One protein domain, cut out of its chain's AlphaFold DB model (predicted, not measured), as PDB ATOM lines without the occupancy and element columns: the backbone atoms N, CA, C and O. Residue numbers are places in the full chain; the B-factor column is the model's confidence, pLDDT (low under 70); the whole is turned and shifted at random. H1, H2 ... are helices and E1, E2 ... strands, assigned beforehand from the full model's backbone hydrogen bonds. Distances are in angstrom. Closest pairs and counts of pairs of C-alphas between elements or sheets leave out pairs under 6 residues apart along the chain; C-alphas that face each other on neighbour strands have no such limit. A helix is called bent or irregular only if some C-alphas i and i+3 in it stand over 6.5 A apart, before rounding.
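This is residues 16 to 138 of the 140 residues of an uncharacterized protein of Roseomonas genomospecies 6 (UniProt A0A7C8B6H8). A long helix, H4, kinked near residue 118, runs through the domain and pairs with H3 in a helical hairpin whose turn makes one end, while a small sheet of E1, E2 and E3 with long loops lies toward the other end. Short H2 sits between the sheet and H4, while H1 crosses H4 nearly at a right angle. The printed part has 123 residues, with four named helices and three named strands in the order H1, E1, E2, H2, E3, H3, H4; the sheet runs E1, E2, E3 and is antiparallel. The class is mostly helix. The whole is compact, with a radius of gyration of the C-alphas of 14.4 A and spans of 45 by 35 by 24 A.

H1, residues 16 to 25, touches the hub H4, residues 111 to 136, about perpendicular at 84 degrees; their closest C-alphas are those of Ala 22 and Glu 126, 4.8 A apart. H4 touches H1 with residues 119 to 129 alone. E1, residues 48 to 50, and E2, residues 58 to 62, form an antiparallel hairpin, with N 49 and O 60 within hydrogen-bond range at 2.8 A. E3, residues 82 to 84, is the other antiparallel neighbour of E2, with N 61 and O 83 at 2.9 A. H2, residues 74 to 78, is on the sheet at a height of 9.3 A, only just over E2, on which 3 of its C-alphas fall. H2 also touches H4, whose residues 119 to 127 alone take part, closest at the C-alphas of Tyr 77 and Ala 123, 5.6 A. H3, residues 90 to 108, only grazes the sheet with residues 90 to 93. H3 and H4 form a helical hairpin at a shallow tilt of 16 degrees, opposite ways, and touch most closely at the C-alphas of Arg 101 and Ala 114, 5.0 A. H1 and H3 are apart. Every O i to N i+4 pair is within hydrogen-bond range in H3, against 4 of 6 in H1, 17 of 22 in H4 and 0 of 1 in H2, where 0 of 2 O i to N i+3 pairs are.

H1 begins at C-alpha 16, (176.682, 207.529, 223.307), and is 14.2 A long; it is irregular, with C-alphas 20 and 23 7.2 A apart. E2 is 10.8 A long. H3 is 26.9 A long. H4 is 36.2 A long and ends at C-alpha 136, (163.698, 202.310, 210.033); it is irregular, with C-alphas 116 and 119 7.6 A apart, and has a kink of 34 degrees near residue 118.

The C-alphas farthest apart are those of Gly 43 and Gly 109, 45.1 A. The printed part has no cut. The links H1 to E1, residues 26 to 47, and E2 to H2 are long. The mean pLDDT of the printed part is 90.4; residues 54 to 55 and 137 to 138 are under 70.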
ATOM      1  N   ALA A  16     176.021 207.754 224.588       86.06
ATOM      2  CA  ALA A  16     176.682 207.529 223.307       86.06
ATOM      3  C   ALA A  16     177.553 206.267 223.354       86.06
ATOM      4  O   ALA A  16     177.473 205.429 222.455       86.06
ATOM      5  N   MET A  17     178.325 206.094 224.432       85.56
ATOM      6  CA  MET A  17     179.103 204.875 224.646       85.56
ATOM      7  C   MET A  17     178.216 203.636 224.782       85.56
ATOM      8  O   MET A  17     178.491 202.623 224.144       85.56
ATOM      9  N   ALA A  18     177.134 203.714 225.560       85.56
ATOM     10  CA  ALA A  18     176.199 202.608 225.740       85.56
ATOM     11  C   ALA A  18     175.616 202.141 224.400       85.56
ATOM     12  O   ALA A  18     175.658 200.950 224.100       85.56
ATOM     13  N   MET A  19     175.148 203.072 223.565       87.88
ATOM     14  CA  MET A  19     174.607 202.768 222.236       87.88
ATOM     15  C   MET A  19     175.664 202.190 221.290       87.88
ATOM     16  O   MET A  19     175.371 201.271 220.526       87.88
ATOM     17  N   HIS A  20     176.902 202.686 221.359       83.94
ATOM     18  CA  HIS A  20     178.008 202.171 220.554       83.94
ATOM     19  C   HIS A  20     178.393 200.733 220.935       83.94
ATOM     20  O   HIS A  20     178.629 199.899 220.062       83.94
ATOM     21  N   LEU A  21     178.425 200.432 222.237       82.75
ATOM     22  CA  LEU A  21     178.814 199.128 222.779       82.75
ATOM     23  C   LEU A  21     177.690 198.085 222.718       82.75
ATOM     24  O   LEU A  21     177.975 196.889 222.660       82.75
ATOM     25  N   ALA A  22     176.425 198.514 222.706       80.94
ATOM     26  CA  ALA A  22     175.248 197.645 222.736       80.94
ATOM     27  C   ALA A  22     175.309 196.429 221.782       80.94
ATOM     28  O   ALA A  22     175.155 195.303 222.257       80.94
ATOM     29  N   PRO A  23     175.587 196.586 220.467       78.06
ATOM     30  CA  PRO A  23     175.619 195.448 219.543       78.06
ATOM     31  C   PRO A  23     176.761 194.460 219.819       78.06
ATOM     32  O   PRO A  23     176.668 193.298 219.433       78.06
ATOM     33  N   MET A  24     177.839 194.905 220.470       77.44
ATOM     34  CA  MET A  24     178.974 194.051 220.829       77.44
ATOM     35  C   MET A  24     178.738 193.325 222.157       77.44
ATOM     36  O   MET A  24     179.254 192.230 222.362       77.44
ATOM     37  N   ALA A  25     177.956 193.930 223.055       82.06
ATOM     38  CA  ALA A  25     177.714 193.420 224.397       82.06
ATOM     39  C   ALA A  25     176.821 192.171 224.429       82.06
ATOM     40  O   ALA A  25     176.946 191.377 225.367       82.06
ATOM     41  N   GLN A  26     175.925 192.014 223.440       84.56
ATOM     42  CA  GLN A  26     174.943 190.920 223.360       84.56
ATOM     43  C   GLN A  26     174.250 190.699 224.717       84.56
ATOM     44  O   GLN A  26     174.230 189.600 225.288       84.56
ATOM     45  N   ALA A  27     173.803 191.803 225.315       92.44
ATOM     46  CA  ALA A  27     173.354 191.847 226.698       92.44
ATOM     47  C   ALA A  27     171.845 191.607 226.805       92.44
ATOM     48  O   ALA A  27     171.388 191.045 227.807       92.44
ATOM     49  N   PHE A  28     171.088 191.975 225.769       95.19
ATOM     50  CA  PHE A  28     169.673 191.663 225.645       95.19
ATOM     51  C   PHE A  28     169.473 190.211 225.194       95.19
ATOM     52  O   PHE A  28     170.013 189.767 224.185       95.19
ATOM     53  N   ALA A  29     168.672 189.460 225.952       92.25
ATOM     54  CA  ALA A  29     168.388 188.045 225.685       92.25
ATOM     55  C   ALA A  29     166.912 187.765 225.352       92.25
ATOM     56  O   ALA A  29     166.536 186.605 225.172       92.25
ATOM     57  N   GLY A  30     166.069 188.802 225.365       95.19
ATOM     58  CA  GLY A  30     164.629 188.699 225.148       95.19
ATOM     59  C   GLY A  30     164.234 188.737 223.671       95.19
ATOM     60  O   GLY A  30     165.051 188.521 222.779       95.19
ATOM     61  N   VAL A  31     162.958 189.036 223.416       96.44
ATOM     62  CA  VAL A  31     162.399 189.133 222.057       96.44
ATOM     63  C   VAL A  31     161.605 190.427 221.910       96.44
ATOM     64  O   VAL A  31     160.582 190.587 222.565       96.44
ATOM     65  N   LEU A  32     162.063 191.339 221.050       96.75
ATOM     66  CA  LEU A  32     161.327 192.564 220.723       96.75
ATOM     67  C   LEU A  32     160.005 192.226 220.018       96.75
ATOM     68  O   LEU A  32     160.003 191.451 219.062       96.75
ATOM     69  N   ILE A  33     158.909 192.826 220.481       97.06
ATOM     70  CA  ILE A  33     157.564 192.687 219.910       97.06
ATOM     71  C   ILE A  33     156.966 194.065 219.608       97.06
ATOM     72  O   ILE A  33     157.350 195.056 220.228       97.06
ATOM     73  N   ASP A  34     156.023 194.143 218.667       94.81
ATOM     74  CA  ASP A  34     155.446 195.441 218.271       94.81
ATOM     75  C   ASP A  34     154.511 196.014 219.346       94.81
ATOM     76  O   ASP A  34     154.529 197.216 219.611       94.81
ATOM     77  N   GLY A  35     153.769 195.145 220.028       94.00
ATOM     78  CA  GLY A  35     152.805 195.517 221.055       94.00
ATOM     79  C   GLY A  35     152.289 194.311 221.834       94.00
ATOM     80  O   GLY A  35     152.700 193.169 221.609       94.00
ATOM     81  N   GLU A  36     151.384 194.563 222.782       94.69
ATOM     82  CA  GLU A  36     150.832 193.546 223.688       94.69
ATOM     83  C   GLU A  36     150.179 192.370 222.952       94.69
ATOM     84  O   GLU A  36     150.218 191.240 223.434       94.69
ATOM     85  N   GLU A  37     149.598 192.611 221.781       95.12
ATOM     86  CA  GLU A  37     148.934 191.602 220.959       95.12
ATOM     87  C   GLU A  37     149.872 190.480 220.489       95.12
ATOM     88  O   GLU A  37     149.412 189.373 220.214       95.12
ATOM     89  N   GLN A  38     151.181 190.744 220.438       95.88
ATOM     90  CA  GLN A  38     152.211 189.764 220.081       95.88
ATOM     91  C   GLN A  38     152.850 189.093 221.309       95.88
ATOM     92  O   GLN A  38     153.711 188.221 221.167       95.88
ATOM     93  N   ALA A  39     152.463 189.485 222.525       96.19
ATOM     94  CA  ALA A  39     153.017 188.912 223.742       96.19
ATOM     95  C   ALA A  39     152.571 187.456 223.936       96.19
ATOM     96  O   ALA A  39     151.435 187.083 223.652       96.19
ATOM     97  N   THR A  40     153.433 186.631 224.540       95.94
ATOM     98  CA  THR A  40     153.097 185.230 224.864       95.94
ATOM     99  C   THR A  40     151.884 185.144 225.791       95.94
ATOM    100  O   THR A  40     151.091 184.209 225.725       95.94
ATOM    101  N   ARG A  41     151.735 186.147 226.661       94.75
ATOM    102  CA  ARG A  41     150.626 186.305 227.605       94.75
ATOM    103  C   ARG A  41     149.739 187.499 227.225       94.75
ATOM    104  O   ARG A  41     149.330 188.260 228.097       94.75
ATOM    105  N   ALA A  42     149.487 187.693 225.928       93.75
ATOM    106  CA  ALA A  42     148.633 188.769 225.425       93.75
ATOM    107  C   ALA A  42     147.275 188.808 226.150       93.75
ATOM    108  O   ALA A  42     146.633 187.776 226.353       93.75
ATOM    109  N   GLY A  43     146.841 190.007 226.545       90.88
ATOM    110  CA  GLY A  43     145.577 190.224 227.252       90.88
ATOM    111  C   GLY A  43     145.607 189.914 228.753       90.88
ATOM    112  O   GLY A  43     144.598 190.132 229.419       90.88
ATOM    113  N   ASP A  44     146.734 189.448 229.302       93.19
ATOM    114  CA  ASP A  44     146.931 189.281 230.743       93.19
ATOM    115  C   ASP A  44     147.634 190.518 231.339       93.19
ATOM    116  O   ASP A  44     148.852 190.672 231.170       93.19
ATOM    117  N   PRO A  45     146.925 191.382 232.093       90.25
ATOM    118  CA  PRO A  45     147.509 192.599 232.654       90.25
ATOM    119  C   PRO A  45     148.642 192.325 233.645       90.25
ATOM    120  O   PRO A  45     149.514 193.171 233.817       90.25
ATOM    121  N   THR A  46     148.664 191.145 234.278       90.50
ATOM    122  CA  THR A  46     149.708 190.764 235.244       90.50
ATOM    123  C   THR A  46     151.041 190.443 234.574       90.50
ATOM    124  O   THR A  46     152.068 190.358 235.242       90.50
ATOM    125  N   SER A  47     151.040 190.255 233.250       93.31
ATOM    126  CA  SER A  47     152.259 190.055 232.471       93.31
ATOM    127  C   SER A  47     152.938 191.369 232.082       93.31
ATOM    128  O   SER A  47     154.094 191.336 231.667       93.31
ATOM    129  N   ARG A  48     152.257 192.518 232.197       93.81
ATOM    130  CA  ARG A  48     152.800 193.821 231.795       93.81
ATOM    131  C   ARG A  48     153.904 194.249 232.755       93.81
ATOM    132  O   ARG A  48     153.706 194.331 233.963       93.81
ATOM    133  N   ILE A  49     155.069 194.547 232.200       93.38
ATOM    134  CA  ILE A  49     156.214 195.082 232.926       93.38
ATOM    135  C   ILE A  49     156.098 196.599 232.915       93.38
ATOM    136  O   ILE A  49     156.202 197.228 231.862       93.38
ATOM    137  N   VAL A  50     155.879 197.180 234.088       89.19
ATOM    138  CA  VAL A  50     155.714 198.623 234.278       89.19
ATOM    139  C   VAL A  50     156.860 199.137 235.134       89.19
ATOM    140  O   VAL A  50     157.243 198.502 236.114       89.19
ATOM    141  N   ASP A  51     157.403 200.285 234.751       81.88
ATOM    142  CA  ASP A  51     158.296 201.057 235.605       81.88
ATOM    143  C   ASP A  51     157.458 201.831 236.639       81.88
ATOM    144  O   ASP A  51     156.618 202.640 236.225       81.88
ATOM    145  N   PRO A  52     157.646 201.602 237.956       73.69
ATOM    146  CA  PRO A  52     156.907 202.310 239.003       73.69
ATOM    147  C   PRO A  52     156.987 203.835 238.875       73.69
ATOM    148  O   PRO A  52     156.018 204.532 239.168       73.69
ATOM    149  N   ASP A  53     158.116 204.340 238.377       74.00
ATOM    150  CA  ASP A  53     158.386 205.767 238.238       74.00
ATOM    151  C   ASP A  53     157.893 206.335 236.891       74.00
ATOM    152  O   ASP A  53     157.968 207.542 236.673       74.00
ATOM    153  N   ASN A  54     157.420 205.499 235.955       66.00
ATOM    154  CA  ASN A  54     157.030 205.914 234.595       66.00
ATOM    155  C   ASN A  54     155.508 205.999 234.380       66.00
ATOM    156  O   ASN A  54     154.973 205.620 233.335       66.00
ATOM    157  N   LEU A  55     154.791 206.479 235.404       60.38
ATOM    158  CA  LEU A  55     153.384 206.909 235.321       60.38
ATOM    159  C   LEU A  55     152.415 205.874 234.701       60.38
ATOM    160  O   LEU A  55     151.359 206.233 234.186       60.38
ATOM    161  N   GLY A  56     152.745 204.580 234.773       70.06
ATOM    162  CA  GLY A  56     151.880 203.495 234.309       70.06
ATOM    163  C   GLY A  56     152.037 203.092 232.840       70.06
ATOM    164  O   GLY A  56     151.212 202.315 232.360       70.06
ATOM    165  N   ARG A  57     153.065 203.563 232.118       86.38
ATOM    166  CA  ARG A  57     153.361 203.084 230.754       86.38
ATOM    167  C   ARG A  57     154.185 201.789 230.805       86.38
ATOM    168  O   ARG A  57     155.313 201.816 231.300       86.38
ATOM    169  N   PRO A  58     153.665 200.652 230.308       92.25
ATOM    170  CA  PRO A  58     154.438 199.420 230.258       92.25
ATOM    171  C   PRO A  58     155.603 199.537 229.274       92.25
ATOM    172  O   PRO A  58     155.481 200.145 228.213       92.25
ATOM    173  N   VAL A  59     156.725 198.915 229.621       95.00
ATOM    174  CA  VAL A  59     157.883 198.761 228.726       95.00
ATOM    175  C   VAL A  59     157.821 197.460 227.927       95.00
ATOM    176  O   VAL A  59     158.590 197.278 226.990       95.00
ATOM    177  N   GLY A  60     156.950 196.525 228.308       95.50
ATOM    178  CA  GLY A  60     156.841 195.226 227.658       95.50
ATOM    179  C   GLY A  60     155.992 194.231 228.435       95.50
ATOM    180  O   GLY A  60     155.338 194.585 229.418       95.50
ATOM    181  N   ASN A  61     156.067 192.960 228.041       96.25
ATOM    182  CA  ASN A  61     155.468 191.839 228.764       96.25
ATOM    183  C   ASN A  61     156.525 190.856 229.286       96.25
ATOM    184  O   ASN A  61     157.639 190.740 228.769       96.25
ATOM    185  N   CYS A  62     156.148 190.101 230.313       96.00
ATOM    186  CA  CYS A  62     156.849 188.912 230.759       96.00
ATOM    187  C   CYS A  62     156.221 187.666 230.130       96.00
ATOM    188  O   CYS A  62     155.041 187.390 230.341       96.00
ATOM    189  N   GLY A  63     157.023 186.868 229.430       93.88
ATOM    190  CA  GLY A  63     156.576 185.614 228.824       93.88
ATOM    191  C   GLY A  63     156.459 184.432 229.795       93.88
ATOM    192  O   GLY A  63     156.031 183.358 229.386       93.88
ATOM    193  N   THR A  64     156.849 184.586 231.068       92.56
ATOM    194  CA  THR A  64     156.739 183.501 232.060       92.56
ATOM    195  C   THR A  64     155.357 183.471 232.711       92.56
ATOM    196  O   THR A  64     154.772 184.520 232.975       92.56
ATOM    197  N   TYR A  65     154.856 182.271 233.007       87.62
ATOM    198  CA  TYR A  65     153.625 182.049 233.782       87.62
ATOM    199  C   TYR A  65     153.899 181.849 235.282       87.62
ATOM    200  O   TYR A  65     152.967 181.777 236.078       87.62
ATOM    201  N   GLY A  66     155.173 181.734 235.674       85.31
ATOM    202  CA  GLY A  66     155.585 181.588 237.069       85.31
ATOM    203  C   GLY A  66     155.756 182.925 237.792       85.31
ATOM    204  O   GLY A  66     155.862 183.982 237.171       85.31
ATOM    205  N   PHE A  67     155.846 182.870 239.122       81.44
ATOM    206  CA  PHE A  67     156.228 184.033 239.922       81.44
ATOM    207  C   PHE A  67     157.683 184.433 239.635       81.44
ATOM    208  O   PHE A  67     158.580 183.588 239.632       81.44
ATOM    209  N   CYS A  68     157.916 185.727 239.418       86.44
ATOM    210  CA  CYS A  68     159.236 186.309 239.206       86.44
ATOM    211  C   CYS A  68     159.499 187.355 240.297       86.44
ATOM    212  O   CYS A  68     158.760 188.327 240.399       86.44
ATOM    213  N   GLY A  69     160.548 187.160 241.100       83.31
ATOM    214  CA  GLY A  69     160.973 188.110 242.139       83.31
ATOM    215  C   GLY A  69     162.011 189.131 241.663       83.31
ATOM    216  O   GLY A  69     162.627 189.803 242.484       83.31
ATOM    217  N   ALA A  70     162.270 189.196 240.354       86.06
ATOM    218  CA  ALA A  70     163.236 190.129 239.794       86.06
ATOM    219  C   ALA A  70     162.700 191.566 239.854       86.06
ATOM    220  O   ALA A  70     161.500 191.801 239.713       86.06
ATOM    221  N   ILE A  71     163.602 192.530 240.025       86.38
ATOM    222  CA  ILE A  71     163.253 193.950 240.097       86.38
ATOM    223  C   ILE A  71     162.906 194.436 238.686       86.38
ATOM    224  O   ILE A  71     163.784 194.780 237.894       86.38
ATOM    225  N   ALA A  72     161.620 194.404 238.351       88.88
ATOM    226  CA  ALA A  72     161.087 194.958 237.117       88.88
ATOM    227  C   ALA A  72     161.109 196.500 237.152       88.88
ATOM    228  O   ALA A  72     160.883 197.080 238.214       88.88
ATOM    229  N   PRO A  73     161.357 197.175 236.016       88.06
ATOM    230  CA  PRO A  73     161.735 196.631 234.709       88.06
ATOM    231  C   PRO A  73     163.239 196.345 234.590       88.06
ATOM    232  O   PRO A  73     163.663 195.736 233.613       88.06
ATOM    233  N   ILE A  74     164.045 196.788 235.560       87.50
ATOM    234  CA  ILE A  74     165.510 196.839 235.485       87.50
ATOM    235  C   ILE A  74     166.093 195.471 235.111       87.50
ATOM    236  O   ILE A  74     166.731 195.331 234.074       87.50
ATOM    237  N   ALA A  75     165.790 194.431 235.887       91.94
ATOM    238  CA  ALA A  75     166.300 193.081 235.656       91.94
ATOM    239  C   ALA A  75     165.705 192.395 234.409       91.94
ATOM    240  O   ALA A  75     166.229 191.376 233.948       91.94
ATOM    241  N   CYS A  76     164.609 192.923 233.851       94.94
ATOM    242  CA  CYS A  76     163.944 192.325 232.696       94.94
ATOM    243  C   CYS A  76     164.778 192.460 231.417       94.94
ATOM    244  O   CYS A  76     164.748 191.545 230.602       94.94
ATOM    245  N   TYR A  77     165.584 193.514 231.254       95.38
ATOM    246  CA  TYR A  77     166.368 193.729 230.027       95.38
ATOM    247  C   TYR A  77     167.404 192.631 229.750       95.38
ATOM    248  O   TYR A  77     167.704 192.343 228.599       95.38
ATOM    249  N   THR A  78     167.902 191.943 230.774       94.81
ATOM    250  CA  THR A  78     168.783 190.771 230.605       94.81
ATOM    251  C   THR A  78     168.040 189.434 230.666       94.81
ATOM    252  O   THR A  78     168.650 188.372 230.554       94.81
ATOM    253  N   CYS A  79     166.724 189.448 230.883       95.56
ATOM    254  CA  CYS A  79     165.918 188.243 231.012       95.56
ATOM    255  C   CYS A  79     165.483 187.723 229.639       95.56
ATOM    256  O   CYS A  79     164.866 188.434 228.853       95.56
ATOM    257  N   ARG A  80     165.687 186.424 229.396       95.38
ATOM    258  CA  ARG A  80     165.262 185.754 228.155       95.38
ATOM    259  C   ARG A  80     163.753 185.745 227.896       95.38
ATOM    260  O   ARG A  80     163.321 185.492 226.781       95.38
ATOM    261  N   ASN A  81     162.951 185.946 228.941       96.06
ATOM    262  CA  ASN A  81     161.489 185.934 228.849       96.06
ATOM    263  C   ASN A  81     160.912 187.342 228.677       96.06
ATOM    264  O   ASN A  81     159.692 187.496 228.674       96.06
ATOM    265  N   PHE A  82     161.757 188.372 228.625       97.44
ATOM    266  CA  PHE A  82     161.286 189.733 228.451       97.44
ATOM    267  C   PHE A  82     160.913 189.983 226.992       97.44
ATOM    268  O   PHE A  82     161.671 189.653 226.078       97.44
ATOM    269  N   GLN A  83     159.731 190.561 226.801       97.56
ATOM    270  CA  GLN A  83     159.196 190.936 225.503       97.56
ATOM    271  C   GLN A  83     158.991 192.460 225.474       97.56
ATOM    272  O   GLN A  83     157.883 192.916 225.776       97.56
ATOM    273  N   PRO A  84     160.051 193.261 225.234       97.19
ATOM    274  CA  PRO A  84     159.936 194.715 225.152       97.19
ATOM    275  C   PRO A  84     159.025 195.134 223.999       97.19
ATOM    276  O   PRO A  84     158.988 194.465 222.967       97.19
ATOM    277  N   TRP A  85     158.304 196.239 224.182       96.56
ATOM    278  CA  TRP A  85     157.434 196.810 223.153       96.56
ATOM    279  C   TRP A  85     158.190 197.791 222.265       96.56
ATOM    280  O   TRP A  85     158.945 198.624 222.755       96.56
ATOM    281  N   LEU A  86     157.908 197.774 220.966       96.31
ATOM    282  CA  LEU A  86     158.527 198.669 219.987       96.31
ATOM    283  C   LEU A  86     158.386 200.163 220.345       96.31
ATOM    284  O   LEU A  86     159.313 200.950 220.131       96.31
ATOM    285  N   ASP A  87     157.243 200.537 220.923       92.56
ATOM    286  CA  ASP A  87     156.926 201.894 221.390       92.56
ATOM    287  C   ASP A  87     157.005 202.055 222.921       92.56
ATOM    288  O   ASP A  87     156.502 203.029 223.495       92.56
ATOM    289  N   GLY A  88     157.651 201.101 223.600       93.00
ATOM    290  CA  GLY A  88     157.927 201.172 225.030       93.00
ATOM    291  C   GLY A  88     158.879 202.330 225.374       93.00
ATOM    292  O   GLY A  88     159.751 202.675 224.571       93.00
ATOM    293  N   PRO A  89     158.764 202.944 226.570       94.75
ATOM    294  CA  PRO A  89     159.611 204.064 226.992       94.75
ATOM    295  C   PRO A  89     161.024 203.615 227.419       94.75
ATOM    296  O   PRO A  89     161.483 203.897 228.524       94.75
ATOM    297  N   HIS A  90     161.729 202.884 226.551       94.62
ATOM    298  CA  HIS A  90     163.060 202.331 226.827       94.62
ATOM    299  C   HIS A  90     164.124 203.412 227.029       94.62
ATOM    300  O   HIS A  90     164.981 203.270 227.894       94.62
ATOM    301  N   GLU A  91     164.024 204.515 226.288       94.00
ATOM    302  CA  GLU A  91     164.909 205.679 226.425       94.00
ATOM    303  C   GLU A  91     164.879 206.266 227.839       94.00
ATOM    304  O   GLU A  91     165.919 206.540 228.431       94.00
ATOM    305  N   GLU A  92     163.685 206.381 228.419       93.00
ATOM    306  CA  GLU A  92     163.507 206.897 229.776       93.00
ATOM    307  C   GLU A  92     164.117 205.946 230.815       93.00
ATOM    308  O   GLU A  92     164.688 206.389 231.812       93.00
ATOM    309  N   VAL A  93     164.045 204.631 230.575       93.19
ATOM    310  CA  VAL A  93     164.702 203.635 231.432       93.19
ATOM    311  C   VAL A  93     166.223 203.726 231.314       93.19
ATOM    312  O   VAL A  93     166.910 203.694 232.337       93.19
ATOM    313  N   LEU A  94     166.762 203.873 230.101       93.94
ATOM    314  CA  LEU A  94     168.200 204.030 229.885       93.94
ATOM    315  C   LEU A  94     168.731 205.285 230.587       93.94
ATOM    316  O   LEU A  94     169.728 205.210 231.308       93.94
ATOM    317  N   ASP A  95     168.043 206.415 230.433       93.44
ATOM    318  CA  ASP A  95     168.430 207.675 231.063       93.44
ATOM    319  C   ASP A  95     168.416 207.556 232.600       93.44
ATOM    320  O   ASP A  95     169.338 208.033 233.265       93.44
ATOM    321  N   LYS A  96     167.437 206.847 233.185       92.31
ATOM    322  CA  LYS A  96     167.417 206.540 234.628       92.31
ATOM    323  C   LYS A  96     168.617 205.699 235.064       92.31
ATOM    324  O   LYS A  96     169.255 206.041 236.058       92.31
ATOM    325  N   LEU A  97     168.953 204.637 234.330       92.88
ATOM    326  CA  LEU A  97     170.094 203.773 234.662       92.88
ATOM    327  C   LEU A  97     171.429 204.531 234.591       92.88
ATOM    328  O   LEU A  97     172.278 204.368 235.467       92.88
ATOM    329  N   LEU A  98     171.602 205.389 233.582       94.00
ATOM    330  CA  LEU A  98     172.793 206.230 233.429       94.00
ATOM    331  C   LEU A  98     172.904 207.277 234.544       94.00
ATOM    332  O   LEU A  98     173.988 207.478 235.097       94.00
ATOM    333  N   ASN A  99     171.789 207.921 234.900       93.94
ATOM    334  CA  ASN A  99     171.749 208.887 235.996       93.94
ATOM    335  C   ASN A  99     172.058 208.225 237.341       93.94
ATOM    336  O   ASN A  99     172.828 208.783 238.120       93.94
ATOM    337  N   GLU A 100     171.524 207.029 237.593       92.88
ATOM    338  CA  GLU A 100     171.802 206.287 238.822       92.88
ATOM    339  C   GLU A 100     173.262 205.837 238.899       92.88
ATOM    340  O   GLU A 100     173.918 206.044 239.918       92.88
ATOM    341  N   ARG A 101     173.820 205.310 237.800       93.44
ATOM    342  CA  ARG A 101     175.253 204.989 237.713       93.44
ATOM    343  C   ARG A 101     176.115 206.202 238.055       93.44
ATOM    344  O   ARG A 101     177.064 206.089 238.830       93.44
ATOM    345  N   LYS A 102     175.798 207.360 237.465       93.38
ATOM    346  CA  LYS A 102     176.509 208.613 237.733       93.38
ATOM    347  C   LYS A 102     176.369 209.023 239.199       93.38
ATOM    348  O   LYS A 102     177.377 209.322 239.823       93.38
ATOM    349  N   ARG A 103     175.157 208.984 239.757       94.69
ATOM    350  CA  ARG A 103     174.889 209.318 241.161       94.69
ATOM    351  C   ARG A 103     175.714 208.456 242.117       94.69
ATOM    352  O   ARG A 103     176.364 208.999 243.000       94.69
ATOM    353  N   ILE A 104     175.748 207.139 241.906       93.19
ATOM    354  CA  ILE A 104     176.551 206.211 242.719       93.19
ATOM    355  C   ILE A 104     178.039 206.560 242.627       93.19
ATOM    356  O   ILE A 104     178.719 206.588 243.653       93.19
ATOM    357  N   MET A 105     178.548 206.851 241.427       91.38
ATOM    358  CA  MET A 105     179.941 207.266 241.247       91.38
ATOM    359  C   MET A 105     180.238 208.580 241.982       91.38
ATOM    360  O   MET A 105     181.237 208.666 242.688       91.38
ATOM    361  N   ASP A 106     179.366 209.579 241.849       91.62
ATOM    362  CA  ASP A 106     179.533 210.896 242.469       91.62
ATOM    363  C   ASP A 106     179.448 210.817 244.012       91.62
ATOM    364  O   ASP A 106     180.177 211.522 244.707       91.62
ATOM    365  N   GLU A 107     178.585 209.949 244.559       93.62
ATOM    366  CA  GLU A 107     178.378 209.787 246.008       93.62
ATOM    367  C   GLU A 107     179.440 208.901 246.681       93.62
ATOM    368  O   GLU A 107     179.830 209.165 247.819       93.62
ATOM    369  N   THR A 108     179.894 207.838 246.012       91.25
ATOM    370  CA  THR A 108     180.765 206.815 246.625       91.25
ATOM    371  C   THR A 108     182.210 206.867 246.142       91.25
ATOM    372  O   THR A 108     183.102 206.405 246.851       91.25
ATOM    373  N   GLY A 109     182.455 207.382 244.933       88.81
ATOM    374  CA  GLY A 109     183.739 207.263 244.239       88.81
ATOM    375  C   GLY A 109     184.133 205.824 243.876       88.81
ATOM    376  O   GLY A 109     185.243 205.607 243.393       88.81
ATOM    377  N   ASP A 110     183.260 204.837 244.111       87.94
ATOM    378  CA  ASP A 110     183.541 203.423 243.876       87.94
ATOM    379  C   ASP A 110     182.964 202.974 242.532       87.94
ATOM    380  O   ASP A 110     181.766 202.732 242.351       87.94
ATOM    381  N   ALA A 111     183.865 202.815 241.575       87.31
ATOM    382  CA  ALA A 111     183.548 202.324 240.250       87.31
ATOM    383  C   ALA A 111     182.987 200.904 240.215       87.31
ATOM    384  O   ALA A 111     182.174 200.594 239.344       87.31
ATOM    385  N   THR A 112     183.404 200.044 241.143       88.56
ATOM    386  CA  THR A 112     182.907 198.670 241.230       88.56
ATOM    387  C   THR A 112     181.414 198.705 241.516       88.56
ATOM    388  O   THR A 112     180.641 198.057 240.812       88.56
ATOM    389  N   ILE A 113     181.002 199.530 242.483       88.19
ATOM    390  CA  ILE A 113     179.592 199.709 242.847       88.19
ATOM    391  C   ILE A 113     178.825 200.394 241.709       88.19
ATOM    392  O   ILE A 113     177.750 199.927 241.334       88.19
ATOM    393  N   ALA A 114     179.381 201.449 241.105       90.00
ATOM    394  CA  ALA A 114     178.739 202.141 239.986       90.00
ATOM    395  C   ALA A 114     178.511 201.212 238.774       90.00
ATOM    396  O   ALA A 114     177.486 201.314 238.104       90.00
ATOM    397  N   SER A 115     179.428 200.270 238.523       90.06
ATOM    398  CA  SER A 115     179.378 199.364 237.367       90.06
ATOM    399  C   SER A 115     178.385 198.200 237.485       90.06
ATOM    400  O   SER A 115     178.170 197.481 236.508       90.06
ATOM    401  N   VAL A 116     177.749 198.003 238.648       91.06
ATOM    402  CA  VAL A 116     176.850 196.858 238.912       91.06
ATOM    403  C   VAL A 116     175.756 196.718 237.847       91.06
ATOM    404  O   VAL A 116     175.407 195.602 237.458       91.06
ATOM    405  N   ASN A 117     175.252 197.841 237.331       92.44
ATOM    406  CA  ASN A 117     174.186 197.874 236.331       92.44
ATOM    407  C   ASN A 117     174.683 198.120 234.894       92.44
ATOM    408  O   ASN A 117     173.854 198.274 233.998       92.44
ATOM    409  N   ASP A 118     175.991 198.101 234.622       93.44
ATOM    410  CA  ASP A 118     176.532 198.394 233.281       93.44
ATOM    411  C   ASP A 118     176.010 197.405 232.232       93.44
ATOM    412  O   ASP A 118     175.609 197.794 231.135       93.44
ATOM    413  N   ARG A 119     175.883 196.123 232.595       92.69
ATOM    414  CA  ARG A 119     175.272 195.120 231.709       92.69
ATOM    415  C   ARG A 119     173.803 195.428 231.394       92.69
ATOM    416  O   ARG A 119     173.349 195.139 230.290       92.69
ATOM    417  N   LEU A 120     173.063 196.009 232.337       93.50
ATOM    418  CA  LEU A 120     171.663 196.392 232.141       93.50
ATOM    419  C   LEU A 120     171.546 197.630 231.252       93.50
ATOM    420  O   LEU A 120     170.690 197.659 230.372       93.50
ATOM    421  N   ILE A 121     172.444 198.605 231.432       95.38
ATOM    422  CA  ILE A 121     172.569 199.782 230.562       95.38
ATOM    423  C   ILE A 121     172.778 199.332 229.112       95.38
ATOM    424  O   ILE A 121     172.047 199.762 228.222       95.38
ATOM    425  N   LEU A 122     173.711 198.404 228.883       95.50
ATOM    426  CA  LEU A 122     173.995 197.866 227.552       95.50
ATOM    427  C   LEU A 122     172.811 197.083 226.969       95.50
ATOM    428  O   LEU A 122     172.500 197.246 225.794       95.50
ATOM    429  N   ALA A 123     172.113 196.278 227.777       96.44
ATOM    430  CA  ALA A 123     170.926 195.551 227.323       96.44
ATOM    431  C   ALA A 123     169.769 196.497 226.952       96.44
ATOM    432  O   ALA A 123     169.072 196.269 225.967       96.44
ATOM    433  N   CYS A 124     169.567 197.572 227.715       96.06
ATOM    434  CA  CYS A 124     168.554 198.584 227.421       96.06
ATOM    435  C   CYS A 124     168.888 199.365 226.141       96.06
ATOM    436  O   CYS A 124     168.031 199.506 225.268       96.06
ATOM    437  N   ALA A 125     170.149 199.777 225.981       96.25
ATOM    438  CA  ALA A 125     170.651 200.390 224.752       96.25
ATOM    439  C   ALA A 125     170.476 199.468 223.530       96.25
ATOM    440  O   ALA A 125     170.097 199.915 222.448       96.25
ATOM    441  N   GLU A 126     170.693 198.162 223.702       95.88
ATOM    442  CA  GLU A 126     170.500 197.179 222.638       95.88
ATOM    443  C   GLU A 126     169.028 197.088 222.216       95.88
ATOM    444  O   GLU A 126     168.743 197.079 221.018       95.88
ATOM    445  N   VAL A 127     168.089 197.107 223.171       96.50
ATOM    446  CA  VAL A 127     166.646 197.165 222.881       96.50
ATOM    447  C   VAL A 127     166.282 198.430 222.105       96.50
ATOM    448  O   VAL A 127     165.603 198.320 221.088       96.50
ATOM    449  N   ILE A 128     166.764 199.608 222.518       96.50
ATOM    450  CA  ILE A 128     166.504 200.876 221.807       96.50
ATOM    451  C   ILE A 128     166.974 200.776 220.355       96.50
ATOM    452  O   ILE A 128     166.200 201.034 219.434       96.50
ATOM    453  N   ARG A 129     168.201 200.295 220.136       95.31
ATOM    454  CA  ARG A 129     168.757 200.110 218.792       95.31
ATOM    455  C   ARG A 129     167.934 199.127 217.949       95.31
ATOM    456  O   ARG A 129     167.781 199.317 216.743       95.31
ATOM    457  N   LEU A 130     167.419 198.052 218.553       95.12
ATOM    458  CA  LEU A 130     166.526 197.108 217.871       95.12
ATOM    459  C   LEU A 130     165.191 197.768 217.502       95.12
ATOM    460  O   LEU A 130     164.703 197.546 216.392       95.12
ATOM    461  N   CYS A 131     164.633 198.606 218.381       96.00
ATOM    462  CA  CYS A 131     163.429 199.380 218.088       96.00
ATOM    463  C   CYS A 131     163.651 200.341 216.915       96.00
ATOM    464  O   CYS A 131     162.843 200.375 215.989       96.00
ATOM    465  N   GLU A 132     164.759 201.081 216.920       94.44
ATOM    466  CA  GLU A 132     165.136 201.987 215.830       94.44
ATOM    467  C   GLU A 132     165.303 201.238 214.506       94.44
ATOM    468  O   GLU A 132     164.734 201.640 213.494       94.44
ATOM    469  N   ALA A 133     166.023 200.110 214.511       93.44
ATOM    470  CA  ALA A 133     166.228 199.298 213.315       93.44
ATOM    471  C   ALA A 133     164.907 198.744 212.757       93.44
ATOM    472  O   ALA A 133     164.712 198.713 211.542       93.44
ATOM    473  N   ARG A 134     163.985 198.326 213.632       93.25
ATOM    474  CA  ARG A 134     162.671 197.813 213.226       93.25
ATOM    475  C   ARG A 134     161.750 198.913 212.691       93.25
ATOM    476  O   ARG A 134     161.021 198.651 211.742       93.25
ATOM    477  N   LYS A 135     161.829 200.135 213.229       91.62
ATOM    478  CA  LYS A 135     161.113 201.320 212.716       91.62
ATOM    479  C   LYS A 135     161.690 201.820 211.389       91.62
ATOM    480  O   LYS A 135     160.929 202.111 210.478       91.62
ATOM    481  N   GLY A 136     163.015 201.870 211.256       81.44
ATOM    482  CA  GLY A 136     163.698 202.310 210.033       81.44
ATOM    483  C   GLY A 136     163.660 201.292 208.885       81.44
ATOM    484  O   GLY A 136     163.812 201.669 207.732       81.44
ATOM    485  N   GLY A 137     163.446 200.004 209.179       62.47
ATOM    486  CA  GLY A 137     163.183 198.963 208.175       62.47
ATOM    487  C   GLY A 137     161.712 198.849 207.753       62.47
ATOM    488  O   GLY A 137     161.399 198.049 206.875       62.47
ATOM    489  N   ALA A 138     160.821 199.622 208.382       53.47
ATOM    490  CA  ALA A 138     159.403 199.739 208.058       53.47
ATOM    491  C   ALA A 138     159.143 201.061 207.310       53.47
ATOM    492  O   ALA A 138     158.359 201.899 207.748       53.47
TER     493      ALA A 138